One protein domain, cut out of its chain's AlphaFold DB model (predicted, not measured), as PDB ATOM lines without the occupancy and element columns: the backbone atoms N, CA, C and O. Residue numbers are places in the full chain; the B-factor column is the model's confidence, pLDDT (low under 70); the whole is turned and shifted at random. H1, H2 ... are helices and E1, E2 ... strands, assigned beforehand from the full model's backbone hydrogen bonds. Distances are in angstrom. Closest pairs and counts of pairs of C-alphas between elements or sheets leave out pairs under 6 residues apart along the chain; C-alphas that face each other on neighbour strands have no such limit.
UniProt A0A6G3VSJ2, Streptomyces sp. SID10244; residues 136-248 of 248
ATOM      1  N   GLN A 136      37.616  14.334  85.448       81.31
ATOM      2  CA  GLN A 136      38.004  15.753  85.450       81.31
ATOM      3  C   GLN A 136      37.970  16.369  86.856       81.31
ATOM      4  O   GLN A 136      38.866  17.125  87.224       81.31
ATOM      5  N   VAL A 137      36.945  16.046  87.651       80.38
ATOM      6  CA  VAL A 137      36.780  16.591  89.009       80.38
ATOM      7  C   VAL A 137      37.871  16.064  89.934       80.38
ATOM      8  O   VAL A 137      38.448  16.829  90.701       80.38
ATOM      9  N   ARG A 138      38.200  14.777  89.816       81.44
ATOM     10  CA  ARG A 138      39.273  14.142  90.584       81.44
ATOM     11  C   ARG A 138      40.650  14.726  90.271       81.44
ATOM     12  O   ARG A 138      41.412  14.965  91.202       81.44
ATOM     13  N   GLY A 139      40.947  14.981  88.994       82.31
ATOM     14  CA  GLY A 139      42.189  15.652  88.588       82.31
ATOM     15  C   GLY A 139      42.316  17.030  89.237       82.31
ATOM     16  O   GLY A 139      43.269  17.288  89.966       82.31
ATOM     17  N   ARG A 140      41.274  17.860  89.104       83.62
ATOM     18  CA  ARG A 140      41.228  19.197  89.710       83.62
ATOM     19  C   ARG A 140      41.300  19.177  91.242       83.62
ATOM     20  O   ARG A 140      41.886  20.077  91.834       83.62
ATOM     21  N   TRP A 141      40.691  18.186  91.896       84.06
ATOM     22  CA  TRP A 141      40.802  18.014  93.347       84.06
ATOM     23  C   TRP A 141      42.240  17.684  93.762       84.06
ATOM     24  O   TRP A 141      42.727  18.257  94.732       84.06
ATOM     25  N   GLY A 142      42.931  16.826  93.004       84.94
ATOM     26  CA  GLY A 142      44.348  16.523  93.218       84.94
ATOM     27  C   GLY A 142      45.239  17.757  93.088       84.94
ATOM     28  O   GLY A 142      46.041  18.020  93.979       84.94
ATOM     29  N   GLU A 143      45.039  18.558  92.037       87.31
ATOM     30  CA  GLU A 143      45.756  19.828  91.833       87.31
ATOM     31  C   GLU A 143      45.515  20.817  92.987       87.31
ATOM     32  O   GLU A 143      46.457  21.391  93.531       87.31
ATOM     33  N   LEU A 144      44.254  20.985  93.406       88.56
ATOM     34  CA  LEU A 144      43.894  21.869  94.518       88.56
ATOM     35  C   LEU A 144      44.493  21.385  95.843       88.56
ATOM     36  O   LEU A 144      44.958  22.192  96.644       88.56
ATOM     37  N   GLN A 145      44.472  20.076  96.093       88.25
ATOM     38  CA  GLN A 145      45.043  19.499  97.304       88.25
ATOM     39  C   GLN A 145      46.564  19.677  97.332       88.25
ATOM     40  O   GLN A 145      47.106  20.040  98.376       88.25
ATOM     41  N   LEU A 146      47.241  19.480  96.196       90.12
ATOM     42  CA  LEU A 146      48.671  19.744  96.055       90.12
ATOM     43  C   LEU A 146      48.994  21.210  96.377       90.12
ATOM     44  O   LEU A 146      49.888  21.479  97.176       90.12
ATOM     45  N   GLU A 147      48.223  22.147  95.823       90.81
ATOM     46  CA  GLU A 147      48.343  23.578  96.120       90.81
ATOM     47  C   GLU A 147      48.185  23.873  97.618       90.81
ATOM     48  O   GLU A 147      49.021  24.550  98.215       90.81
ATOM     49  N   ARG A 148      47.160  23.309  98.264       89.19
ATOM     50  CA  ARG A 148      46.941  23.501  99.704       89.19
ATOM     51  C   ARG A 148      48.081  22.959 100.552       89.19
ATOM     52  O   ARG A 148      48.436  23.582 101.548       89.19
ATOM     53  N   VAL A 149      48.653  21.816 100.183       91.31
ATOM     54  CA  VAL A 149      49.770  21.214 100.921       91.31
ATOM     55  C   VAL A 149      51.007  22.111 100.870       91.31
ATOM     56  O   VAL A 149      51.621  22.335 101.911       91.31
ATOM     57  N   VAL A 150      51.352  22.665  99.703       90.00
ATOM     58  CA  VAL A 150      52.516  23.560  99.591       90.00
ATOM     59  C   VAL A 150      52.282  24.904 100.285       90.00
ATOM     60  O   VAL A 150      53.176  25.392 100.972       90.00
ATOM     61  N   GLU A 151      51.066  25.457 100.214       90.69
ATOM     62  CA  GLU A 151      50.696  26.663 100.970       90.69
ATOM     63  C   GLU A 151      50.837  26.444 102.484       90.69
ATOM     64  O   GLU A 151      51.409  27.274 103.191       90.69
ATOM     65  N   LEU A 152      50.370  25.297 102.993       90.19
ATOM     66  CA  LEU A 152      50.496  24.931 104.407       90.19
ATOM     67  C   LEU A 152      51.946  24.669 104.830       90.19
ATOM     68  O   LEU A 152      52.288  24.890 105.991       90.19
ATOM     69  N   ALA A 153      52.804  24.238 103.903       88.75
ATOM     70  CA  ALA A 153      54.244  24.139 104.123       88.75
ATOM     71  C   ALA A 153      54.945  25.515 104.165       88.75
ATOM     72  O   ALA A 153      56.151  25.577 104.397       88.75
ATOM     73  N   GLY A 154      54.198  26.610 103.978       90.94
ATOM     74  CA  GLY A 154      54.695  27.985 104.024       90.94
ATOM     75  C   GLY A 154      55.138  28.534 102.669       90.94
ATOM     76  O   GLY A 154      55.753  29.597 102.630       90.94
ATOM     77  N   MET A 155      54.846  27.833 101.570       92.88
ATOM     78  CA  MET A 155      55.217  28.267 100.225       92.88
ATOM     79  C   MET A 155      54.194  29.264  99.672       92.88
ATOM     80  O   MET A 155      52.984  29.087  99.812       92.88
ATOM     81  N   THR A 156      54.674  30.302  98.997       90.44
ATOM     82  CA  THR A 156      53.855  31.364  98.410       90.44
ATOM     83  C   THR A 156      53.731  31.182  96.901       90.44
ATOM     84  O   THR A 156      54.728  31.069  96.182       90.44
ATOM     85  N   ARG A 157      52.496  31.212  96.391       89.38
ATOM     86  CA  ARG A 157      52.217  31.153  94.950       89.38
ATOM     87  C   ARG A 157      52.944  32.283  94.205       89.38
ATOM     88  O   ARG A 157      53.002  33.410  94.687       89.38
ATOM     89  N   HIS A 158      53.460  31.984  93.015       85.50
ATOM     90  CA  HIS A 158      54.244  32.872  92.144       85.50
ATOM     91  C   HIS A 158      55.630  33.270  92.670       85.50
ATOM     92  O   HIS A 158      56.381  33.902  91.932       85.50
ATOM     93  N   CYS A 159      55.981  32.901  93.906       85.44
ATOM     94  CA  CYS A 159      57.328  33.076  94.452       85.44
ATOM     95  C   CYS A 159      58.023  31.718  94.569       85.44
ATOM     96  O   CYS A 159      59.022  31.467  93.907       85.44
ATOM     97  N   ASP A 160      57.435  30.823  95.361       88.94
ATOM     98  CA  ASP A 160      58.003  29.515  95.683       88.94
ATOM     99  C   ASP A 160      57.445  28.407  94.784       88.94
ATOM    100  O   ASP A 160      58.062  27.357  94.629       88.94
ATOM    101  N   PHE A 161      56.272  28.609  94.178       92.44
ATOM    102  CA  PHE A 161      55.711  27.668  93.211       92.44
ATOM    103  C   PHE A 161      54.788  28.335  92.190       92.44
ATOM    104  O   PHE A 161      54.125  29.337  92.470       92.44
ATOM    105  N   SER A 162      54.689  27.720  91.017       90.94
ATOM    106  CA  SER A 162      53.807  28.113  89.922       90.94
ATOM    107  C   SER A 162      52.966  26.922  89.467       90.94
ATOM    108  O   SER A 162      53.474  25.823  89.278       90.94
ATOM    109  N   THR A 163      51.667  27.133  89.269       88.31
ATOM    110  CA  THR A 163      50.736  26.118  88.746       88.31
ATOM    111  C   THR A 163      50.493  26.329  87.257       88.31
ATOM    112  O   THR A 163      50.531  27.470  86.795       88.31
ATOM    113  N   GLN A 164      50.137  25.269  86.526       72.81
ATOM    114  CA  GLN A 164      49.691  25.350  85.125       72.81
ATOM    115  C   GLN A 164      50.713  25.936  84.132       72.81
ATOM    116  O   GLN A 164      50.322  26.466  83.089       72.81
ATOM    117  N   VAL A 165      52.006  25.829  84.428       78.88
ATOM    118  CA  VAL A 165      53.070  26.299  83.537       78.88
ATOM    119  C   VAL A 165      53.132  25.389  82.312       78.88
ATOM    120  O   VAL A 165      53.225  24.175  82.456       78.88
ATOM    121  N   SER A 166      53.070  25.962  81.113       79.50
ATOM    122  CA  SER A 166      53.323  25.230  79.867       79.50
ATOM    123  C   SER A 166      54.749  25.512  79.410       79.50
ATOM    124  O   SER A 166      55.167  26.668  79.410       79.50
ATOM    125  N   ALA A 167      55.472  24.474  79.005       78.88
ATOM    126  CA  ALA A 167      56.818  24.584  78.456       78.88
ATOM    127  C   ALA A 167      56.968  23.688  77.224       78.88
ATOM    128  O   ALA A 167      56.314  22.647  77.122       78.88
ATOM    129  N   ASP A 168      57.835  24.078  76.295       76.00
ATOM    130  CA  ASP A 168      58.139  23.281  75.110       76.00
ATOM    131  C   ASP A 168      59.228  22.259  75.449       76.00
ATOM    132  O   ASP A 168      60.401  22.594  75.595       76.00
ATOM    133  N   GLY A 169      58.826  21.000  75.615       72.75
ATOM    134  CA  GLY A 169      59.744  19.892  75.846       72.75
ATOM    135  C   GLY A 169      60.261  19.280  74.548       72.75
ATOM    136  O   GLY A 169      59.701  19.459  73.465       72.75
ATOM    137  N   SER A 170      61.303  18.457  74.661       68.38
ATOM    138  CA  SER A 170      61.925  17.761  73.522       68.38
ATOM    139  C   SER A 170      60.979  16.828  72.746       68.38
ATOM    140  O   SER A 170      61.260  16.475  71.603       68.38
ATOM    141  N   SER A 171      59.873  16.401  73.361       68.56
ATOM    142  CA  SER A 171      58.840  15.535  72.774       68.56
ATOM    143  C   SER A 171      57.520  16.266  72.482       68.56
ATOM    144  O   SER A 171      56.532  15.621  72.127       68.56
ATOM    145  N   GLY A 172      57.501  17.596  72.612       73.88
ATOM    146  CA  GLY A 172      56.318  18.440  72.467       73.88
ATOM    147  C   GLY A 172      55.993  19.233  73.738       73.88
ATOM    148  O   GLY A 172      56.695  19.114  74.746       73.88
ATOM    149  N   PRO A 173      54.928  20.052  73.707       78.94
ATOM    150  CA  PRO A 173      54.541  20.877  74.841       78.94
ATOM    151  C   PRO A 173      54.152  20.012  76.043       78.94
ATOM    152  O   PRO A 173      53.329  19.096  75.941       78.94
ATOM    153  N   VAL A 174      54.733  20.326  77.197       79.69
ATOM    154  CA  VAL A 174      54.450  19.701  78.488       79.69
ATOM    155  C   VAL A 174      53.818  20.721  79.424       79.69
ATOM    156  O   VAL A 174      54.162  21.902  79.418       79.69
ATOM    157  N   ARG A 175      52.874  20.257  80.239       83.75
ATOM    158  CA  ARG A 175      52.193  21.084  81.235       83.75
ATOM    159  C   ARG A 175      52.122  20.318  82.550       83.75
ATOM    160  O   ARG A 175      51.207  19.512  82.705       83.75
ATOM    161  N   PRO A 176      53.115  20.473  83.439       85.94
ATOM    162  CA  PRO A 176      53.019  19.932  84.785       85.94
ATOM    163  C   PRO A 176      51.939  20.641  85.604       85.94
ATOM    164  O   PRO A 176      51.581  21.794  85.336       85.94
ATOM    165  N   ASP A 177      51.463  19.955  86.639       88.06
ATOM    166  CA  ASP A 177      50.458  20.499  87.552       88.06
ATOM    167  C   ASP A 177      51.062  21.620  88.416       88.06
ATOM    168  O   ASP A 177      50.441  22.674  88.603       88.06
ATOM    169  N   MET A 178      52.316  21.451  88.855       90.75
ATOM    170  CA  MET A 178      53.060  22.444  89.627       90.75
ATOM    171  C   MET A 178      54.567  22.418  89.336       90.75
ATOM    172  O   MET A 178      55.175  21.369  89.133       90.75
ATOM    173  N   VAL A 179      55.185  23.596  89.372       90.00
ATOM    174  CA  VAL A 179      56.637  23.787  89.374       90.00
ATOM    175  C   VAL A 179      57.011  24.507  90.663       90.00
ATOM    176  O   VAL A 179      56.519  25.601  90.919       90.00
ATOM    177  N   VAL A 180      57.859  23.891  91.477       91.00
ATOM    178  CA  VAL A 180      58.410  24.469  92.704       91.00
ATOM    179  C   VAL A 180      59.753  25.120  92.391       91.00
ATOM    180  O   VAL A 180      60.638  24.474  91.829       91.00
ATOM    181  N   HIS A 181      59.908  26.382  92.775       89.94
ATOM    182  CA  HIS A 181      61.122  27.167  92.594       89.94
ATOM    183  C   HIS A 181      61.987  27.075  93.852       89.94
ATOM    184  O   HIS A 181      61.537  27.326  94.968       89.94
ATOM    185  N   LEU A 182      63.246  26.692  93.675       86.50
ATOM    186  CA  LEU A 182      64.237  26.574  94.735       86.50
ATOM    187  C   LEU A 182      65.329  27.631  94.574       86.50
ATOM    188  O   LEU A 182      65.579  28.154  93.489       86.50
ATOM    189  N   ALA A 183      66.060  27.880  95.660       84.00
ATOM    190  CA  ALA A 183      67.212  28.771  95.641       84.00
ATOM    191  C   ALA A 183      68.261  28.353  94.591       84.00
ATOM    192  O   ALA A 183      68.603  27.173  94.464       84.00
ATOM    193  N   GLY A 184      68.831  29.350  93.907       82.50
ATOM    194  CA  GLY A 184      69.808  29.148  92.834       82.50
ATOM    195  C   GLY A 184      69.171  28.742  91.505       82.50
ATOM    196  O   GLY A 184      69.722  27.874  90.834       82.50
ATOM    197  N   ASP A 185      68.010  29.324  91.186       81.62
ATOM    198  CA  ASP A 185      67.257  29.139  89.935       81.62
ATOM    199  C   ASP A 185      66.984  27.673  89.581       81.62
ATOM    200  O   ASP A 185      66.912  27.309  88.409       81.62
ATOM    201  N   ARG A 186      66.853  26.812  90.601       84.25
ATOM    202  CA  ARG A 186      66.534  25.394  90.421       84.25
ATOM    203  C   ARG A 186      65.032  25.187  90.465       84.25
ATOM    204  O   ARG A 186      64.352  25.779  91.295       84.25
ATOM    205  N   ASN A 187      64.538  24.277  89.639       86.94
ATOM    206  CA  ASN A 187      63.118  23.950  89.582       86.94
ATOM    207  C   ASN A 187      62.889  22.483  89.964       86.94
ATOM    208  O   ASN A 187      63.713  21.620  89.669       86.94
ATOM    209  N   ILE A 188      61.774  22.184  90.630       87.88
ATOM    210  CA  ILE A 188      61.273  20.820  90.834       87.88
ATOM    211  C   ILE A 188      59.888  20.733  90.213       87.88
ATOM    212  O   ILE A 188      58.990  21.497  90.558       87.88
ATOM    213  N   VAL A 189      59.709  19.769  89.317       86.81
ATOM    214  CA  VAL A 189      58.422  19.515  88.676       86.81
ATOM    215  C   VAL A 189      57.620  18.513  89.506       86.81
ATOM    216  O   VAL A 189      58.128  17.449  89.875       86.81
ATOM    217  N   VAL A 190      56.363  18.857  89.783       87.62
ATOM    218  CA  VAL A 190      55.412  18.036  90.536       87.62
ATOM    219  C   VAL A 190      54.160  17.810  89.689       87.62
ATOM    220  O   VAL A 190      53.582  18.749  89.142       87.62
ATOM    221  N   ASP A 191      53.744  16.552  89.574       85.56
ATOM    222  CA  ASP A 191      52.563  16.129  88.820       85.56
ATOM    223  C   ASP A 191      51.648  15.335  89.762       85.56
ATOM    224  O   ASP A 191      52.079  14.379  90.408       85.56
ATOM    225  N   ALA A 192      50.393  15.761  89.876       81.19
ATOM    226  CA  ALA A 192      49.378  15.131  90.699       81.19
ATOM    227  C   ALA A 192      48.635  14.068  89.877       81.19
ATOM    228  O   ALA A 192      48.010  14.340  88.840       81.19
ATOM    229  N   LYS A 193      48.659  12.818  90.344       84.12
ATOM    230  CA  LYS A 193      47.867  11.733  89.755       84.12
ATOM    231  C   LYS A 193      47.127  10.983  90.837       84.12
ATOM    232  O   LYS A 193      47.694  10.360  91.720       84.12
ATOM    233  N   VAL A 194      45.811  10.950  90.666       79.31
ATOM    234  CA  VAL A 194      44.885  10.440  91.673       79.31
ATOM    235  C   VAL A 194      44.115   9.235  91.094       79.31
ATOM    236  O   VAL A 194      42.970   9.385  90.655       79.31
ATOM    237  N   PRO A 195      44.710   8.024  91.012       82.25
ATOM    238  CA  PRO A 195      44.057   6.822  90.476       82.25
ATOM    239  C   PRO A 195      43.113   6.174  91.506       82.25
ATOM    240  O   PRO A 195      43.264   5.010  91.877       82.25
ATOM    241  N   LEU A 196      42.121   6.928  91.987       83.94
ATOM    242  CA  LEU A 196      41.238   6.491  93.076       83.94
ATOM    243  C   LEU A 196      40.118   5.538  92.649       83.94
ATOM    244  O   LEU A 196      39.461   4.983  93.516       83.94
ATOM    245  N   GLN A 197      39.879   5.319  91.355       86.50
ATOM    246  CA  GLN A 197      38.688   4.588  90.898       86.50
ATOM    247  C   GLN A 197      38.580   3.174  91.491       86.50
ATOM    248  O   GLN A 197      37.566   2.854  92.105       86.50
ATOM    249  N   SER A 198      39.619   2.346  91.343       90.69
ATOM    250  CA  SER A 198      39.613   0.980  91.885       90.69
ATOM    251  C   SER A 198      39.662   0.961  93.414       90.69
ATOM    252  O   SER A 198      39.128   0.047  94.025       90.69
ATOM    253  N   TYR A 199      40.251   1.983  94.042       90.56
ATOM    254  CA  TYR A 199      40.285   2.110  95.499       90.56
ATOM    255  C   TYR A 199      38.904   2.440  96.081       90.56
ATOM    256  O   TYR A 199      38.464   1.785  97.019       90.56
ATOM    257  N   LEU A 200      38.196   3.412  95.494       87.81
ATOM    258  CA  LEU A 200      36.833   3.766  95.897       87.81
ATOM    259  C   LEU A 200      35.890   2.574  95.711       87.81
ATOM    260  O   LEU A 200      35.159   2.232  96.632       87.81
ATOM    261  N   ALA A 201      35.994   1.878  94.573       88.69
ATOM    262  CA  ALA A 201      35.239   0.652  94.340       88.69
ATOM    263  C   ALA A 201      35.560  -0.441  95.379       88.69
ATOM    264  O   ALA A 201      34.654  -1.136  95.816       88.69
ATOM    265  N   ALA A 202      36.823  -0.583  95.802       92.56
ATOM    266  CA  ALA A 202      37.214  -1.580  96.800       92.56
ATOM    267  C   ALA A 202      36.619  -1.309  98.191       92.56
ATOM    268  O   ALA A 202      36.298  -2.252  98.901       92.56
ATOM    269  N   ILE A 203      36.477  -0.038  98.587       90.50
ATOM    270  CA  ILE A 203      35.894   0.334  99.890       90.50
ATOM    271  C   ILE A 203      34.383   0.074  99.927       90.50
ATOM    272  O   ILE A 203      33.831  -0.212 100.989       90.50
ATOM    273  N   GLU A 204      33.715   0.196  98.783       88.38
ATOM    274  CA  GLU A 204      32.273  -0.032  98.658       88.38
ATOM    275  C   GLU A 204      31.915  -1.514  98.445       88.38
ATOM    276  O   GLU A 204      30.744  -1.877  98.559       88.38
ATOM    277  N   GLU A 205      32.901  -2.370  98.159       94.06
ATOM    278  CA  GLU A 205      32.709  -3.785  97.832       94.06
ATOM    279  C   GLU A 205      32.536  -4.655  99.096       94.06
ATOM    280  O   GLU A 205      33.456  -4.741  99.914       94.06
ATOM    281  N   PRO A 206      31.391  -5.346  99.272       93.50
ATOM    282  CA  PRO A 206      31.163  -6.203 100.436       93.50
ATOM    283  C   PRO A 206      31.945  -7.519 100.406       93.50
ATOM    284  O   PRO A 206      32.188  -8.098 101.466       93.50
ATOM    285  N   ASP A 207      32.285  -8.032  99.218       96.56
ATOM    286  CA  ASP A 207      33.036  -9.280  99.071       96.56
ATOM    287  C   ASP A 207      34.552  -9.051  99.248       96.56
ATOM    288  O   ASP A 207      35.175  -8.404  98.398       96.56
ATOM    289  N   PRO A 208      35.194  -9.638 100.280       94.94
ATOM    290  CA  PRO A 208      36.620  -9.442 100.531       94.94
ATOM    291  C   PRO A 208      37.519  -9.867  99.363       94.94
ATOM    292  O   PRO A 208      38.532  -9.222  99.100       94.94
ATOM    293  N   ALA A 209      37.158 -10.930  98.635       96.50
ATOM    294  CA  ALA A 209      37.971 -11.408  97.515       96.50
ATOM    295  C   ALA A 209      37.947 -10.422  96.335       96.50
ATOM    296  O   ALA A 209      38.970 -10.174  95.686       96.50
ATOM    297  N   THR A 210      36.783  -9.831  96.068       95.44
ATOM    298  CA  THR A 210      36.624  -8.796  95.045       95.44
ATOM    299  C   THR A 210      37.294  -7.486  95.465       95.44
ATOM    300  O   THR A 210      37.979  -6.877  94.636       95.44
ATOM    301  N   ALA A 211      37.196  -7.099  96.741       95.56
ATOM    302  CA  ALA A 211      37.887  -5.933  97.290       95.56
ATOM    303  C   ALA A 211      39.417  -6.041  97.133       95.56
ATOM    304  O   ALA A 211      40.048  -5.127  96.596       95.56
ATOM    305  N   ASP A 212      40.016  -7.185  97.480       96.69
ATOM    306  CA  ASP A 212      41.458  -7.423  97.312       96.69
ATOM    307  C   ASP A 212      41.900  -7.338  95.844       96.69
ATOM    308  O   ASP A 212      42.946  -6.760  95.519       96.69
ATOM    309  N   ARG A 213      41.088  -7.859  94.915       96.88
ATOM    310  CA  ARG A 213      41.361  -7.734  93.475       96.88
ATOM    311  C   ARG A 213      41.373  -6.270  93.032       96.88
ATOM    312  O   ARG A 213      42.277  -5.876  92.289       96.88
ATOM    313  N   LEU A 214      40.402  -5.475  93.484       96.56
ATOM    314  CA  LEU A 214      40.290  -4.045  93.177       96.56
ATOM    315  C   LEU A 214      41.462  -3.241  93.763       96.56
ATOM    316  O   LEU A 214      42.019  -2.378  93.081       96.56
ATOM    317  N   LEU A 215      41.926  -3.574  94.971       95.56
ATOM    318  CA  LEU A 215      43.152  -3.000  95.539       95.56
ATOM    319  C   LEU A 215      44.390  -3.359  94.702       95.56
ATOM    320  O   LEU A 215      45.243  -2.507  94.441       95.56
ATOM    321  N   GLY A 216      44.467  -4.593  94.196       96.06
ATOM    322  CA  GLY A 216      45.502  -4.998  93.245       96.06
ATOM    323  C   GLY A 216      45.457  -4.205  91.932       96.06
ATOM    324  O   GLY A 216      46.499  -3.859  91.371       96.06
ATOM    325  N   GLU A 217      44.267  -3.881  91.426       94.94
ATOM    326  CA  GLU A 217      44.092  -2.998  90.265       94.94
ATOM    327  C   GLU A 217      44.524  -1.560  90.557       94.94
ATOM    328  O   GLU A 217      45.232  -0.973  89.738       94.94
ATOM    329  N   HIS A 218      44.199  -1.028  91.739       94.12
ATOM    330  CA  HIS A 218      44.675   0.282  92.181       94.12
ATOM    331  C   HIS A 218      46.210   0.344  92.194       94.12
ATOM    332  O   HIS A 218      46.798   1.241  91.587       94.12
ATOM    333  N   ALA A 219      46.877  -0.657  92.778       94.19
ATOM    334  CA  ALA A 219      48.339  -0.729  92.798       94.19
ATOM    335  C   ALA A 219      48.947  -0.766  91.380       94.19
ATOM    336  O   ALA A 219      49.950  -0.101  91.103       94.19
ATOM    337  N   ARG A 220      48.327  -1.505  90.445       94.38
ATOM    338  CA  ARG A 220      48.754  -1.520  89.033       94.38
ATOM    339  C   ARG A 220      48.557  -0.163  88.360       94.38
ATOM    340  O   ARG A 220      49.439   0.256  87.612       94.38
ATOM    341  N   ALA A 221      47.445   0.522  88.626       91.12
ATOM    342  CA  ALA A 221      47.175   1.851  88.085       91.12
ATOM    343  C   ALA A 221      48.216   2.875  88.567       91.12
ATOM    344  O   ALA A 221      48.799   3.580  87.743       91.12
ATOM    345  N   VAL A 222      48.533   2.887  89.868       90.69
ATOM    346  CA  VAL A 222      49.602   3.727  90.441       90.69
ATOM    347  C   VAL A 222      50.940   3.445  89.757       90.69
ATOM    348  O   VAL A 222      51.595   4.361  89.261       90.69
ATOM    349  N   ARG A 223      51.331   2.168  89.640       90.38
ATOM    350  CA  ARG A 223      52.588   1.780  88.981       90.38
ATOM    351  C   ARG A 223      52.639   2.199  87.508       90.38
ATOM    352  O   ARG A 223      53.689   2.625  87.025       90.38
ATOM    353  N   SER A 224      51.519   2.081  86.796       89.69
ATOM    354  CA  SER A 224      51.392   2.543  85.411       89.69
ATOM    355  C   SER A 224      51.625   4.051  85.309       89.69
ATOM    356  O   SER A 224      52.428   4.484  84.485       89.69
ATOM    357  N   HIS A 225      51.022   4.848  86.199       86.88
ATOM    358  CA  HIS A 225      51.249   6.294  86.246       86.88
ATOM    359  C   HIS A 225      52.701   6.657  86.555       86.88
ATOM    360  O   HIS A 225      53.248   7.507  85.862       86.88
ATOM    361  N   ILE A 226      53.354   5.973  87.499       86.75
ATOM    362  CA  ILE A 226      54.790   6.166  87.773       86.75
ATOM    363  C   ILE A 226      55.618   5.928  86.504       86.75
ATOM    364  O   ILE A 226      56.497   6.719  86.178       86.75
ATOM    365  N   THR A 227      55.307   4.865  85.760       86.81
ATOM    366  CA  THR A 227      56.036   4.495  84.532       86.81
ATOM    367  C   THR A 227      55.778   5.485  83.390       86.81
ATOM    368  O   THR A 227      56.671   5.795  82.607       86.81
ATOM    369  N   GLN A 228      54.550   5.993  83.276       83.81
ATOM    370  CA  GLN A 228      54.195   7.030  82.306       83.81
ATOM    371  C   GLN A 228      54.822   8.381  82.651       83.81
ATOM    372  O   GLN A 228      55.167   9.138  81.752       83.81
ATOM    373  N   LEU A 229      54.944   8.705  83.936       81.00
ATOM    374  CA  LEU A 229      55.543   9.957  84.377       81.00
ATOM    375  C   LEU A 229      57.059   9.931  84.197       81.00
ATOM    376  O   LEU A 229      57.621  10.900  83.706       81.00
ATOM    377  N   SER A 230      57.708   8.807  84.514       78.69
ATOM    378  CA  SER A 230      59.152   8.654  84.328       78.69
ATOM    379  C   SER A 230      59.578   8.667  82.859       78.69
ATOM    380  O   SER A 230      60.717   9.017  82.567       78.69
ATOM    381  N   SER A 231      58.689   8.313  81.924       75.38
ATOM    382  CA  SER A 231      58.966   8.414  80.487       75.38
ATOM    383  C   SER A 231      58.754   9.821  79.918       75.38
ATOM    384  O   SER A 231      59.271  10.131  78.843       75.38
ATOM    385  N   LYS A 232      58.027  10.693  80.628       71.56
ATOM    386  CA  LYS A 232      57.892  12.105  80.270       71.56
ATOM    387  C   LYS A 232      59.110  12.869  80.784       71.56
ATOM    388  O   LYS A 232      59.260  13.090  81.981       71.56
ATOM    389  N   ALA A 233      59.958  13.311  79.862       66.69
ATOM    390  CA  ALA A 233      61.163  14.075  80.165       66.69
ATOM    391  C   ALA A 233      60.852  15.532  80.562       66.69
ATOM    392  O   ALA A 233      61.248  16.460  79.869       66.69
ATOM    393  N   TYR A 234      60.137  15.770  81.668       67.19
ATOM    394  CA  TYR A 234      59.865  17.139  82.138       67.19
ATOM    395  C   TYR A 234      61.159  17.929  82.400       67.19
ATOM    396  O   TYR A 234      61.202  19.131  82.165       67.19
ATOM    397  N   TRP A 235      62.236  17.249  82.803       66.00
ATOM    398  CA  TRP A 235      63.565  17.842  82.977       66.00
ATOM    399  C   TRP A 235      64.164  18.419  81.684       66.00
ATOM    400  O   TRP A 235      65.059  19.249  81.769       66.00
ATOM    401  N   SER A 236      63.695  18.016  80.492       66.81
ATOM    402  CA  SER A 236      64.167  18.594  79.224       66.81
ATOM    403  C   SER A 236      63.443  19.884  78.830       66.81
ATOM    404  O   SER A 236      63.885  20.557  77.904       66.81
ATOM    405  N   ALA A 237      62.344  20.222  79.513       68.56
ATOM    406  CA  ALA A 237      61.512  21.389  79.217       68.56
ATOM    407  C   ALA A 237      61.754  22.578  80.166       68.56
ATOM    408  O   ALA A 237      61.282  23.678  79.891       68.56
ATOM    409  N   PHE A 238      62.449  22.363  81.287       72.38
ATOM    410  CA  PHE A 238      62.680  23.379  82.315       72.38
ATOM    411  C   PHE A 238      64.163  23.470  82.676       72.38
ATOM    412  O   PHE A 238      64.781  22.472  83.053       72.38
ATOM    413  N   ASP A 239      64.709  24.685  82.640       67.88
ATOM    414  CA  ASP A 239      66.103  24.950  82.989       67.88
ATOM    415  C   ASP A 239      66.399  24.603  84.459       67.88
ATOM    416  O   ASP A 239      65.571  24.820  85.351       67.88
ATOM    417  N   ASN A 240      67.601  24.065  84.712       71.44
ATOM    418  CA  ASN A 240      68.126  23.747  86.048       71.44
ATOM    419  C   ASN A 240      67.201  22.863  86.912       71.44
ATOM    420  O   ASN A 240      67.096  23.037  88.132       71.44
ATOM    421  N   THR A 241      66.547  21.887  86.286       70.06
ATOM    422  CA  THR A 241      65.710  20.887  86.964       70.06
ATOM    423  C   THR A 241      66.516  19.600  87.183       70.06
ATOM    424  O   THR A 241      67.219  19.171  86.267       70.06
ATOM    425  N   PRO A 242      66.451  18.946  88.358       72.19
ATOM    426  CA  PRO A 242      67.004  17.604  88.519       72.19
ATOM    427  C   PRO A 242      66.326  16.607  87.559       72.19
ATOM    428  O   PRO A 242      65.171  16.798  87.187       72.19
ATOM    429  N   GLU A 243      66.988  15.501  87.212       71.44
ATOM    430  CA  GLU A 243      66.401  14.406  86.411       71.44
ATOM    431  C   GLU A 243      65.385  13.570  87.226       71.44
ATOM    432  O   GLU A 243      65.463  12.344  87.306       71.44
ATOM    433  N   MET A 244      64.441  14.230  87.900       74.31
ATOM    434  CA  MET A 244      63.390  13.595  88.689       74.31
ATOM    435  C   MET A 244      62.083  14.386  88.612       74.31
ATOM    436  O   MET A 244      62.081  15.607  88.457       74.31
ATOM    437  N   VAL A 245      60.968  13.680  88.784       76.62
ATOM    438  CA  VAL A 245      59.624  14.257  88.900       76.62
ATOM    439  C   VAL A 245      58.985  13.700  90.162       76.62
ATOM    440  O   VAL A 245      59.119  12.509  90.451       76.62
ATOM    441  N   VAL A 246      58.295  14.552  90.915       83.06
ATOM    442  CA  VAL A 246      57.535  14.122  92.091       83.06
ATOM    443  C   VAL A 246      56.110  13.791  91.660       83.06
ATOM    444  O   VAL A 246      55.425  14.635  91.084       83.06
ATOM    445  N   LEU A 247      55.674  12.563  91.943       83.38
ATOM    446  CA  LEU A 247      54.276  12.160  91.815       83.38
ATOM    447  C   LEU A 247      53.550  12.451  93.132       83.38
ATOM    448  O   LEU A 247      53.976  11.944  94.172       83.38
ATOM    449  N   PHE A 248      52.477  13.240  93.066       79.75
ATOM    450  CA  PHE A 248      51.555  13.494  94.176       79.75
ATOM    451  C   PHE A 248      50.279  12.657  94.046       79.75
ATOM    452  O   PHE A 248      49.691  12.646  92.937       79.75
TER     453      PHE A 248
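Overview. This is residues 136 to 248 of the 248 residues of a protein of Streptomyces sp. SID10244 (UniProt A0A6G3VSJ2). A small four-stranded sheet, with H1 over one of its faces, makes one end of an elongated domain, and a helical hairpin of H2 and the long H3 reaches away from it to make the other end. A separate small hairpin of E2 and E3 is set off from the four-stranded sheet. The printed part has 113 residues, with three named helices and six named strands in the order H1 E1 E2 E3 E4 E5 H2 H3 E6, and its class is mixed, helices and strands. The larger sheet is mixed, in the order E1 E4 E5 E6; the smaller, E2 E3, is antiparallel. The whole is loose, with a radius of gyration of the C-alphas of 16.4 A and spans of 53 by 32 by 22 A.

Arrangement. H1, residues 136 to 152, is on the sheet of E1, residues 161 to 163, E4, residues 178 to 182, E5, residues 186 to 191, and E6, residues 245 to 247. The two form two layers, a helix on one face of a sheet. The height of H1 over the sheet is 8.9 A; it lies over E4 and runs along the strands, at 7 degrees to E4 on the local plane. Edge strand E1 is antiparallel to E4, with N 162 and O 179 within hydrogen-bond range at 2.8 A. E2, residues 167 to 169, and E3, residues 172 to 174, form an antiparallel hairpin, with N 174 and O 167 at 2.8 A; both are apart from E1 and E4. E4 and E5 form a hairpin, with N 180 and O 188 at 2.8 A. H2, residues 197 to 204, and H3, residues 208 to 231, form a helical hairpin. They touch, closest at the C-alphas of Ala 202 and Ala 211, 4.4 A apart, at a shallow tilt of 21 degrees, opposite ways; H3 does so with residues 210 to 218 alone. H3 only grazes the sheet, with residues 222 to 230. H1 is apart from H2 and H3. Edge strand E6 is parallel to E5, with N 246 and O 189 at 3.1 A, and E5, H2, H3 and E6 make a strand-helix-strand unit, two parallel neighbour strands with helices between. In H1, H2 and H3 every O i to N i+4 pair is within hydrogen-bond range.

Along the chain. H1 begins at C-alpha 136 (38.004, 15.753, 85.450) and is 24.5 A long. E1, E2 and E3 have three residues each. E4 is 13.0 A long and E5 16.8 A. H2 is 11.1 A long; H3, 34.9 A long, begins at C-alpha 208 (36.620, -9.442, 100.531). E6, three residues, ends at C-alpha 247 (54.276, 12.160, 91.815).

Size, cuts and confidence. The C-alphas farthest apart, of Gly 184 and Asp 207, are 53.6 A apart. The printed part has no cut. The link from H3 to E6, residues 232 to 244, is long. Mean pLDDT of the printed part is 84.8; it is under 70 at residues 170 to 171, 233 to 237 and 239.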